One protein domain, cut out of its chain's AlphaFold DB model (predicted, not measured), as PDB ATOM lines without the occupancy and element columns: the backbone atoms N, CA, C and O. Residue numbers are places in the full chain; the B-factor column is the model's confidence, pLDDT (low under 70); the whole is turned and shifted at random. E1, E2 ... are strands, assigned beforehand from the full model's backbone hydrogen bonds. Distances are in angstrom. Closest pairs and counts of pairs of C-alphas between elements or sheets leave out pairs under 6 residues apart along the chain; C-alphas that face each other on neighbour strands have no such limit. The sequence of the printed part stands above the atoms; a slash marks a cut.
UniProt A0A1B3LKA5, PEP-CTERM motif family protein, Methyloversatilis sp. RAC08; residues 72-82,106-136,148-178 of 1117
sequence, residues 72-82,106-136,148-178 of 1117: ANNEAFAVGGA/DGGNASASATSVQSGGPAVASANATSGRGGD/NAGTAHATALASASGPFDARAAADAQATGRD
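AT A GLANCE: This is residues 72 to 82, 106 to 136 and 148 to 178 of the 1117 residues of the protein "PEP-CTERM motif family protein" of Methyloversatilis sp. RAC08 (UniProt A0A1B3LKA5). Two small sheets lie face to face in a long, thin rod, one of three strands, E1, E3 and E5, and one of two, E2 and E4. The chain passes to and fro between them in flat stacked turns, like a short solenoid: E1, E3 and E5 run one way along the rod, and E2 and E4 run back. The printed part has 73 residues, no named helix and five named strands, E1 to E5 in order along the chain. The sheet orders are E1, E3, E5 and E2, E4, both parallel, and the class is all strand. The whole is loose, with a radius of gyration of the C-alphas of 15.2 A and spans of 56 by 12 by 10 A.

IN THESE COORDINATES: E1, residues 73 to 79, begins at C-alpha 73 (-20.814, -14.801, 23.390) and is 20.3 A long from first to last C-alpha. E2, residues 110 to 119, measures 30.8 A and ends at C-alpha 119 (-17.954, -24.073, 31.671). E3, residues 123 to 130, measures 23.6 A. E4, residues 152 to 161, measures 30.8 A. E5, residues 168 to 175, measures 23.6 A and ends at C-alpha 175 (-12.459, -7.804, 4.561).

HOW THE PARTS SIT: In the larger sheet, E1 and E3 are parallel at 4 degrees, with N 74 and O 124 within hydrogen-bond range at 2.9 A. E3 and E5 are parallel at 2 degrees, with N 127 and O 171 at 2.8 A. E1 and E5 are the edge strands and E3 is the inner one. In the other sheet, E2 and E4 are parallel at 1 degree, with N 114 and O 155 at 2.9 A and N 153 and O 110 at 2.8 A. Between the sheets, the closest C-alphas of E1 and E2 are those of Ala 78 and Ala 112, 5.2 A apart. Those of E2 and E3 are Ala 112 and Ala 129, 5.1 A apart. Those of E3 and E4 are Ala 129 and Ala 152, 5.2 A apart, and those of E4 and E5 are Ala 156 and Ala 170, 5.2 A apart. E1 and E4 are near each other, with 13 pairs of C-alphas within 10 A, and so are E2 and E5, with 16 pairs.

THE WHOLE: The two C-alphas farthest apart, those of Asp 136 and Pro 163, are 56.1 A apart. Residues 83 to 105 are not printed, and C-alphas 82 and 106 are 7.4 A apart across this cut. Residues 137 to 147 are not printed, and C-alphas 136 and 148 are 9.3 A apart. The link from E2 to E3 is tight, and that from E4 to E5 is short. The mean pLDDT of the printed part is 91.5, and the model's confidence is under 70 at residue 120 and residues 163 to 165.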
ATOM      1  N   ALA A  72     -20.266 -15.950  27.385       80.50
ATOM      2  CA  ALA A  72     -20.716 -17.032  26.515       80.50
ATOM      3  C   ALA A  72     -20.657 -16.633  25.041       80.50
ATOM      4  O   ALA A  72     -20.454 -17.497  24.193       80.50
ATOM      5  N   ASN A  73     -20.786 -15.336  24.747       88.00
ATOM      6  CA  ASN A  73     -20.814 -14.801  23.390       88.00
ATOM      7  C   ASN A  73     -19.976 -13.518  23.293       88.00
ATOM      8  O   ASN A  73     -20.421 -12.481  23.776       88.00
ATOM      9  N   ASN A  74     -18.809 -13.559  22.646       91.12
ATOM     10  CA  ASN A  74     -17.980 -12.367  22.434       91.12
ATOM     11  C   ASN A  74     -17.930 -11.953  20.969       91.12
ATOM     12  O   ASN A  74     -17.700 -12.775  20.080       91.12
ATOM     13  N   GLU A  75     -18.095 -10.655  20.729       93.56
ATOM     14  CA  GLU A  75     -18.120 -10.061  19.396       93.56
ATOM     15  C   GLU A  75     -17.134  -8.891  19.303       93.56
ATOM     16  O   GLU A  75     -17.223  -7.908  20.039       93.56
ATOM     17  N   ALA A  76     -16.196  -8.958  18.360       95.75
ATOM     18  CA  ALA A  76     -15.259  -7.877  18.074       95.75
ATOM     19  C   ALA A  76     -15.449  -7.360  16.648       95.75
ATOM     20  O   ALA A  76     -15.391  -8.127  15.687       95.75
ATOM     21  N   PHE A  77     -15.618  -6.047  16.495       96.75
ATOM     22  CA  PHE A  77     -15.766  -5.391  15.201       96.75
ATOM     23  C   PHE A  77     -14.784  -4.226  15.054       96.75
ATOM     24  O   PHE A  77     -14.871  -3.232  15.777       96.75
ATOM     25  N   ALA A  78     -13.857  -4.327  14.101       96.94
ATOM     26  CA  ALA A  78     -12.855  -3.299  13.822       96.94
ATOM     27  C   ALA A  78     -12.984  -2.768  12.390       96.94
ATOM     28  O   ALA A  78     -12.985  -3.548  11.436       96.94
ATOM     29  N   VAL A  79     -13.024  -1.442  12.226       97.00
ATOM     30  CA  VAL A  79     -13.043  -0.780  10.908       97.00
ATOM     31  C   VAL A  79     -11.931   0.246  10.798       97.00
ATOM     32  O   VAL A  79     -11.956   1.262  11.484       97.00
ATOM     33  N   GLY A  80     -10.974   0.019   9.906       95.94
ATOM     34  CA  GLY A  80      -9.907   0.977   9.633       95.94
ATOM     35  C   GLY A  80     -10.451   2.270   9.018       95.94
ATOM     36  O   GLY A  80     -11.402   2.246   8.232       95.94
ATOM     37  N   GLY A  81      -9.848   3.407   9.360       95.94
ATOM     38  CA  GLY A  81     -10.215   4.700   8.788       95.94
ATOM     39  C   GLY A  81      -9.887   4.766   7.296       95.94
ATOM     40  O   GLY A  81      -8.884   4.215   6.856       95.94
ATOM     41  N   ALA A  82     -10.711   5.431   6.488       95.25
ATOM     42  CA  ALA A  82     -10.376   5.658   5.079       95.25
ATOM     43  C   ALA A  82      -9.189   6.627   4.950       95.25
ATOM     44  O   ALA A  82      -9.068   7.537   5.765       95.25
ATOM     45  N   ASP A 106      -3.057   6.413   2.580       95.50
ATOM     46  CA  ASP A 106      -3.356   4.985   2.737       95.50
ATOM     47  C   ASP A 106      -4.560   4.751   3.668       95.50
ATOM     48  O   ASP A 106      -4.827   5.527   4.588       95.50
ATOM     49  N   GLY A 107      -5.290   3.661   3.452       95.44
ATOM     50  CA  GLY A 107      -6.343   3.199   4.348       95.44
ATOM     51  C   GLY A 107      -5.778   2.628   5.651       95.44
ATOM     52  O   GLY A 107      -4.734   1.984   5.672       95.44
ATOM     53  N   GLY A 108      -6.492   2.833   6.752       95.56
ATOM     54  CA  GLY A 108      -6.121   2.327   8.068       95.56
ATOM     55  C   GLY A 108      -6.291   0.813   8.201       95.56
ATOM     56  O   GLY A 108      -7.183   0.206   7.606       95.56
ATOM     57  N   ASN A 109      -5.461   0.188   9.031       96.69
ATOM     58  CA  ASN A 109      -5.562  -1.243   9.324       96.69
ATOM     59  C   ASN A 109      -6.687  -1.530  10.330       96.69
ATOM     60  O   ASN A 109      -7.006  -0.683  11.164       96.69
ATOM     61  N   ALA A 110      -7.264  -2.727  10.287       97.38
ATOM     62  CA  ALA A 110      -8.278  -3.181  11.235       97.38
ATOM     63  C   ALA A 110      -7.889  -4.525  11.851       97.38
ATOM     64  O   ALA A 110      -7.561  -5.455  11.120       97.38
ATOM     65  N   SER A 111      -7.969  -4.640  13.174       97.62
ATOM     66  CA  SER A 111      -7.736  -5.886  13.907       97.62
ATOM     67  C   SER A 111      -8.899  -6.167  14.852       97.62
ATOM     68  O   SER A 111      -9.136  -5.388  15.771       97.62
ATOM     69  N   ALA A 112      -9.606  -7.274  14.648       97.44
ATOM     70  CA  ALA A 112     -10.674  -7.750  15.521       97.44
ATOM     71  C   ALA A 112     -10.265  -9.077  16.176       97.44
ATOM     72  O   ALA A 112      -9.796  -9.984  15.490       97.44
ATOM     73  N   SER A 113     -10.440  -9.197  17.489       97.19
ATOM     74  CA  SER A 113     -10.139 -10.414  18.246       97.19
ATOM     75  C   SER A 113     -11.256 -10.711  19.242       97.19
ATOM     76  O   SER A 113     -11.587  -9.843  20.046       97.19
ATOM     77  N   ALA A 114     -11.826 -11.912  19.193       95.69
ATOM     78  CA  ALA A 114     -12.876 -12.373  20.098       95.69
ATOM     79  C   ALA A 114     -12.495 -13.715  20.741       95.69
ATOM     80  O   ALA A 114     -12.095 -14.641  20.033       95.69
ATOM     81  N   THR A 115     -12.644 -13.835  22.062       95.50
ATOM     82  CA  THR A 115     -12.326 -15.065  22.809       95.50
ATOM     83  C   THR A 115     -13.414 -15.389  23.826       95.50
ATOM     84  O   THR A 115     -13.585 -14.616  24.760       95.50
ATOM     85  N   SER A 116     -14.069 -16.545  23.714       91.31
ATOM     86  CA  SER A 116     -15.094 -17.030  24.655       91.31
ATOM     87  C   SER A 116     -14.724 -18.399  25.225       91.31
ATOM     88  O   SER A 116     -14.400 -19.321  24.478       91.31
ATOM     89  N   VAL A 117     -14.776 -18.552  26.549       89.38
ATOM     90  CA  VAL A 117     -14.423 -19.777  27.285       89.38
ATOM     91  C   VAL A 117     -15.505 -20.094  28.325       89.38
ATOM     92  O   VAL A 117     -15.569 -19.477  29.384       89.38
ATOM     93  N   GLN A 118     -16.340 -21.099  28.061       84.50
ATOM     94  CA  GLN A 118     -17.460 -21.464  28.932       84.50
ATOM     95  C   GLN A 118     -17.304 -22.809  29.636       84.50
ATOM     96  O   GLN A 118     -16.809 -23.788  29.075       84.50
ATOM     97  N   SER A 119     -17.805 -22.856  30.874       78.12
ATOM     98  CA  SER A 119     -17.954 -24.073  31.671       78.12
ATOM     99  C   SER A 119     -19.434 -24.308  31.995       78.12
ATOM    100  O   SER A 119     -20.018 -23.559  32.770       78.12
ATOM    101  N   GLY A 120     -20.036 -25.361  31.441       68.38
ATOM    102  CA  GLY A 120     -21.433 -25.761  31.634       68.38
ATOM    103  C   GLY A 120     -22.417 -25.218  30.589       68.38
ATOM    104  O   GLY A 120     -23.620 -25.336  30.807       68.38
ATOM    105  N   GLY A 121     -21.937 -24.624  29.487       77.44
ATOM    106  CA  GLY A 121     -22.771 -24.028  28.436       77.44
ATOM    107  C   GLY A 121     -22.012 -23.753  27.125       77.44
ATOM    108  O   GLY A 121     -20.814 -24.036  27.041       77.44
ATOM    109  N   PRO A 122     -22.691 -23.240  26.082       84.19
ATOM    110  CA  PRO A 122     -22.092 -22.981  24.773       84.19
ATOM    111  C   PRO A 122     -21.198 -21.731  24.763       84.19
ATOM    112  O   PRO A 122     -21.448 -20.787  25.505       84.19
ATOM    113  N   ALA A 123     -20.189 -21.719  23.890       89.12
ATOM    114  CA  ALA A 123     -19.267 -20.606  23.674       89.12
ATOM    115  C   ALA A 123     -19.282 -20.169  22.201       89.12
ATOM    116  O   ALA A 123     -19.063 -20.992  21.308       89.12
ATOM    117  N   VAL A 124     -19.487 -18.878  21.945       90.94
ATOM    118  CA  VAL A 124     -19.467 -18.287  20.602       90.94
ATOM    119  C   VAL A 124     -18.514 -17.098  20.569       90.94
ATOM    120  O   VAL A 124     -18.683 -16.144  21.318       90.94
ATOM    121  N   ALA A 125     -17.536 -17.125  19.669       93.62
ATOM    122  CA  ALA A 125     -16.646 -15.997  19.416       93.62
ATOM    123  C   ALA A 125     -16.788 -15.540  17.962       93.62
ATOM    124  O   ALA A 125     -16.628 -16.347  17.046       93.62
ATOM    125  N   SER A 126     -17.054 -14.252  17.741       95.69
ATOM    126  CA  SER A 126     -17.121 -13.651  16.405       95.69
ATOM    127  C   SER A 126     -16.182 -12.454  16.290       95.69
ATOM    128  O   SER A 126     -16.263 -11.502  17.065       95.69
ATOM    129  N   ALA A 127     -15.288 -12.478  15.307       97.00
ATOM    130  CA  ALA A 127     -14.355 -11.396  15.026       97.00
ATOM    131  C   ALA A 127     -14.494 -10.927  13.579       97.00
ATOM    132  O   ALA A 127     -14.296 -11.691  12.639       97.00
ATOM    133  N   ASN A 128     -14.778  -9.641  13.404       97.38
ATOM    134  CA  ASN A 128     -15.034  -9.013  12.116       97.38
ATOM    135  C   ASN A 128     -14.105  -7.809  11.923       97.38
ATOM    136  O   ASN A 128     -14.268  -6.768  12.560       97.38
ATOM    137  N   ALA A 129     -13.133  -7.928  11.022       97.62
ATOM    138  CA  ALA A 129     -12.205  -6.852  10.687       97.62
ATOM    139  C   ALA A 129     -12.439  -6.355   9.260       97.62
ATOM    140  O   ALA A 129     -12.482  -7.131   8.309       97.62
ATOM    141  N   THR A 130     -12.556  -5.043   9.085       97.56
ATOM    142  CA  THR A 130     -12.678  -4.405   7.773       97.56
ATOM    143  C   THR A 130     -11.642  -3.306   7.637       97.56
ATOM    144  O   THR A 130     -11.669  -2.339   8.391       97.56
ATOM    145  N   SER A 131     -10.735  -3.410   6.672       96.44
ATOM    146  CA  SER A 131      -9.711  -2.383   6.508       96.44
ATOM    147  C   SER A 131     -10.267  -1.067   5.955       96.44
ATOM    148  O   SER A 131     -11.381  -0.993   5.430       96.44
ATOM    149  N   GLY A 132      -9.483  -0.002   6.085       95.19
ATOM    150  CA  GLY A 132      -9.763   1.289   5.481       95.19
ATOM    151  C   GLY A 132      -9.557   1.258   3.969       95.19
ATOM    152  O   GLY A 132      -8.630   0.623   3.467       95.19
ATOM    153  N   ARG A 133     -10.414   1.977   3.237       95.56
ATOM    154  CA  ARG A 133     -10.217   2.234   1.801       95.56
ATOM    155  C   ARG A 133      -9.040   3.196   1.611       95.56
ATOM    156  O   ARG A 133      -8.890   4.116   2.415       95.56
ATOM    157  N   GLY A 134      -8.258   3.018   0.553       94.50
ATOM    158  CA  GLY A 134      -7.261   4.006   0.146       94.50
ATOM    159  C   GLY A 134      -7.893   5.313  -0.351       94.50
ATOM    160  O   GLY A 134      -8.985   5.295  -0.924       94.50
ATOM    161  N   GLY A 135      -7.226   6.443  -0.118       93.12
ATOM    162  CA  GLY A 135      -7.639   7.761  -0.606       93.12
ATOM    163  C   GLY A 135      -7.348   7.938  -2.097       93.12
ATOM    164  O   GLY A 135      -6.378   7.388  -2.618       93.12
ATOM    165  N   ASP A 136      -8.167   8.712  -2.801       92.44
ATOM    166  CA  ASP A 136      -7.968   8.980  -4.227       92.44
ATOM    167  C   ASP A 136      -6.870  10.052  -4.421       92.44
ATOM    168  O   ASP A 136      -6.788  11.022  -3.663       92.44
ATOM    169  N   ASN A 148      -2.929   3.101  -0.924       94.69
ATOM    170  CA  ASN A 148      -3.271   1.685  -0.805       94.69
ATOM    171  C   ASN A 148      -4.379   1.498   0.233       94.69
ATOM    172  O   ASN A 148      -4.500   2.278   1.177       94.69
ATOM    173  N   ALA A 149      -5.197   0.460   0.087       94.00
ATOM    174  CA  ALA A 149      -6.096   0.084   1.172       94.00
ATOM    175  C   ALA A 149      -5.340  -0.578   2.331       94.00
ATOM    176  O   ALA A 149      -4.284  -1.182   2.145       94.00
ATOM    177  N   GLY A 150      -5.911  -0.483   3.530       93.31
ATOM    178  CA  GLY A 150      -5.331  -1.085   4.728       93.31
ATOM    179  C   GLY A 150      -5.474  -2.610   4.759       93.31
ATOM    180  O   GLY A 150      -6.148  -3.220   3.920       93.31
ATOM    181  N   THR A 151      -4.924  -3.225   5.801       96.38
ATOM    182  CA  THR A 151      -5.015  -4.672   6.065       96.38
ATOM    183  C   THR A 151      -6.080  -4.996   7.117       96.38
ATOM    184  O   THR A 151      -6.212  -4.259   8.096       96.38
ATOM    185  N   ALA A 152      -6.813  -6.101   6.963       97.12
ATOM    186  CA  ALA A 152      -7.805  -6.582   7.934       97.12
ATOM    187  C   ALA A 152      -7.361  -7.896   8.604       97.12
ATOM    188  O   ALA A 152      -7.048  -8.851   7.909       97.12
ATOM    189  N   HIS A 153      -7.375  -7.979   9.932       97.75
ATOM    190  CA  HIS A 153      -6.998  -9.177  10.689       97.75
ATOM    191  C   HIS A 153      -8.118  -9.576  11.655       97.75
ATOM    192  O   HIS A 153      -8.489  -8.777  12.513       97.75
ATOM    193  N   ALA A 154      -8.641 -10.796  11.556       97.69
ATOM    194  CA  ALA A 154      -9.689 -11.307  12.440       97.69
ATOM    195  C   ALA A 154      -9.255 -12.596  13.154       97.69
ATOM    196  O   ALA A 154      -8.804 -13.536  12.501       97.69
ATOM    197  N   THR A 155      -9.432 -12.661  14.475       98.00
ATOM    198  CA  THR A 155      -9.174 -13.864  15.283       98.00
ATOM    199  C   THR A 155     -10.377 -14.192  16.160       98.00
ATOM    200  O   THR A 155     -10.776 -13.360  16.965       98.00
ATOM    201  N   ALA A 156     -10.921 -15.402  16.060       97.06
ATOM    202  CA  ALA A 156     -11.998 -15.888  16.917       97.06
ATOM    203  C   ALA A 156     -11.589 -17.191  17.616       97.06
ATOM    204  O   ALA A 156     -11.153 -18.137  16.960       97.06
ATOM    205  N   LEU A 157     -11.743 -17.253  18.938       96.44
ATOM    206  CA  LEU A 157     -11.442 -18.431  19.753       96.44
ATOM    207  C   LEU A 157     -12.638 -18.776  20.646       96.44
ATOM    208  O   LEU A 157     -13.001 -17.991  21.516       96.44
ATOM    209  N   ALA A 158     -13.219 -19.959  20.474       93.38
ATOM    210  CA  ALA A 158     -14.328 -20.441  21.294       93.38
ATOM    211  C   ALA A 158     -13.979 -21.775  21.964       93.38
ATOM    212  O   ALA A 158     -13.607 -22.735  21.295       93.38
ATOM    213  N   SER A 159     -14.132 -21.867  23.281       92.31
ATOM    214  CA  SER A 159     -13.914 -23.103  24.033       92.31
ATOM    215  C   SER A 159     -15.073 -23.367  24.982       92.31
ATOM    216  O   SER A 159     -15.420 -22.501  25.778       92.31
ATOM    217  N   ALA A 160     -15.637 -24.572  24.954       89.12
ATOM    218  CA  ALA A 160     -16.689 -24.987  25.878       89.12
ATOM    219  C   ALA A 160     -16.334 -26.315  26.578       89.12
ATOM    220  O   ALA A 160     -15.810 -27.241  25.962       89.12
ATOM    221  N   SER A 161     -16.624 -26.417  27.874       85.19
ATOM    222  CA  SER A 161     -16.463 -27.628  28.707       85.19
ATOM    223  C   SER A 161     -17.658 -27.779  29.654       85.19
ATOM    224  O   SER A 161     -18.280 -26.768  29.948       85.19
ATOM    225  N   GLY A 162     -17.995 -28.965  30.163       71.44
ATOM    226  CA  GLY A 162     -19.057 -29.185  31.159       71.44
ATOM    227  C   GLY A 162     -20.132 -30.221  30.768       71.44
ATOM    228  O   GLY A 162     -20.312 -30.534  29.598       71.44
ATOM    229  N   PRO A 163     -20.924 -30.725  31.732       60.06
ATOM    230  CA  PRO A 163     -21.594 -32.025  31.613       60.06
ATOM    231  C   PRO A 163     -22.774 -32.130  30.621       60.06
ATOM    232  O   PRO A 163     -23.264 -33.240  30.429       60.06
ATOM    233  N   PHE A 164     -23.251 -31.038  29.998       60.62
ATOM    234  CA  PHE A 164     -24.414 -31.049  29.085       60.62
ATOM    235  C   PHE A 164     -24.323 -29.959  27.987       60.62
ATOM    236  O   PHE A 164     -23.988 -28.818  28.294       60.62
ATOM    237  N   ASP A 165     -24.645 -30.299  26.726       64.44
ATOM    238  CA  ASP A 165     -24.847 -29.394  25.564       64.44
ATOM    239  C   ASP A 165     -23.757 -28.326  25.287       64.44
ATOM    240  O   ASP A 165     -24.024 -27.259  24.724       64.44
ATOM    241  N   ALA A 166     -22.494 -28.611  25.616       70.88
ATOM    242  CA  ALA A 166     -21.379 -27.737  25.257       70.88
ATOM    243  C   ALA A 166     -21.238 -27.647  23.721       70.88
ATOM    244  O   ALA A 166     -20.968 -28.637  23.043       70.88
ATOM    245  N   ARG A 167     -21.427 -26.454  23.147       84.25
ATOM    246  CA  ARG A 167     -21.171 -26.164  21.725       84.25
ATOM    247  C   ARG A 167     -20.176 -25.023  21.619       84.25
ATOM    248  O   ARG A 167     -20.394 -23.990  22.244       84.25
ATOM    249  N   ALA A 168     -19.119 -25.192  20.833       90.25
ATOM    250  CA  ALA A 168     -18.159 -24.126  20.557       90.25
ATOM    251  C   ALA A 168     -18.279 -23.672  19.098       90.25
ATOM    252  O   ALA A 168     -18.215 -24.501  18.191       90.25
ATOM    253  N   ALA A 169     -18.433 -22.369  18.870       92.88
ATOM    254  CA  ALA A 169     -18.471 -21.781  17.536       92.88
ATOM    255  C   ALA A 169     -17.529 -20.574  17.446       92.88
ATOM    256  O   ALA A 169     -17.680 -19.609  18.189       92.88
ATOM    257  N   ALA A 170     -16.570 -20.616  16.527       95.81
ATOM    258  CA  ALA A 170     -15.671 -19.503  16.243       95.81
ATOM    259  C   ALA A 170     -15.861 -19.029  14.799       95.81
ATOM    260  O   ALA A 170     -15.743 -19.831  13.872       95.81
ATOM    261  N   ASP A 171     -16.123 -17.740  14.606       97.19
ATOM    262  CA  ASP A 171     -16.286 -17.102  13.297       97.19
ATOM    263  C   ASP A 171     -15.328 -15.911  13.160       97.19
ATOM    264  O   ASP A 171     -15.428 -14.928  13.889       97.19
ATOM    265  N   ALA A 172     -14.380 -15.996  12.229       97.56
ATOM    266  CA  ALA A 172     -13.420 -14.937  11.937       97.56
ATOM    267  C   ALA A 172     -13.576 -14.465  10.488       97.56
ATOM    268  O   ALA A 172     -13.369 -15.236   9.548       97.56
ATOM    269  N   GLN A 173     -13.880 -13.184  10.293       97.81
ATOM    270  CA  GLN A 173     -14.056 -12.585   8.972       97.81
ATOM    271  C   GLN A 173     -13.171 -11.352   8.801       97.81
ATOM    272  O   GLN A 173     -13.269 -10.380   9.553       97.81
ATOM    273  N   ALA A 174     -12.335 -11.359   7.764       97.38
ATOM    274  CA  ALA A 174     -11.517 -10.213   7.388       97.38
ATOM    275  C   ALA A 174     -11.849  -9.735   5.972       97.38
ATOM    276  O   ALA A 174     -11.811 -10.495   5.003       97.38
ATOM    277  N   THR A 175     -12.157  -8.447   5.841       97.19
ATOM    278  CA  THR A 175     -12.459  -7.804   4.561       97.19
ATOM    279  C   THR A 175     -11.461  -6.689   4.284       97.19
ATOM    280  O   THR A 175     -11.465  -5.647   4.939       97.19
ATOM    281  N   GLY A 176     -10.632  -6.892   3.269       95.56
ATOM    282  CA  GLY A 176      -9.843  -5.838   2.660       95.56
ATOM    283  C   GLY A 176     -10.723  -4.927   1.808       95.56
ATOM    284  O   GLY A 176     -11.568  -5.402   1.046       95.56
ATOM    285  N   ARG A 177     -10.552  -3.611   1.938       96.19
ATOM    286  CA  ARG A 177     -11.251  -2.620   1.106       96.19
ATOM    287  C   ARG A 177     -10.442  -2.189  -0.105       96.19
ATOM    288  O   ARG A 177      -9.305  -2.598  -0.274       96.19
ATOM    289  N   ASP A 178     -11.055  -1.408  -0.982       95.56
ATOM    290  CA  ASP A 178     -10.471  -1.089  -2.283       95.56
ATOM    291  C   ASP A 178      -9.322  -0.073  -2.195       95.56
ATOM    292  O   ASP A 178      -9.322   0.821  -1.342       95.56
TER     293      ASP A 178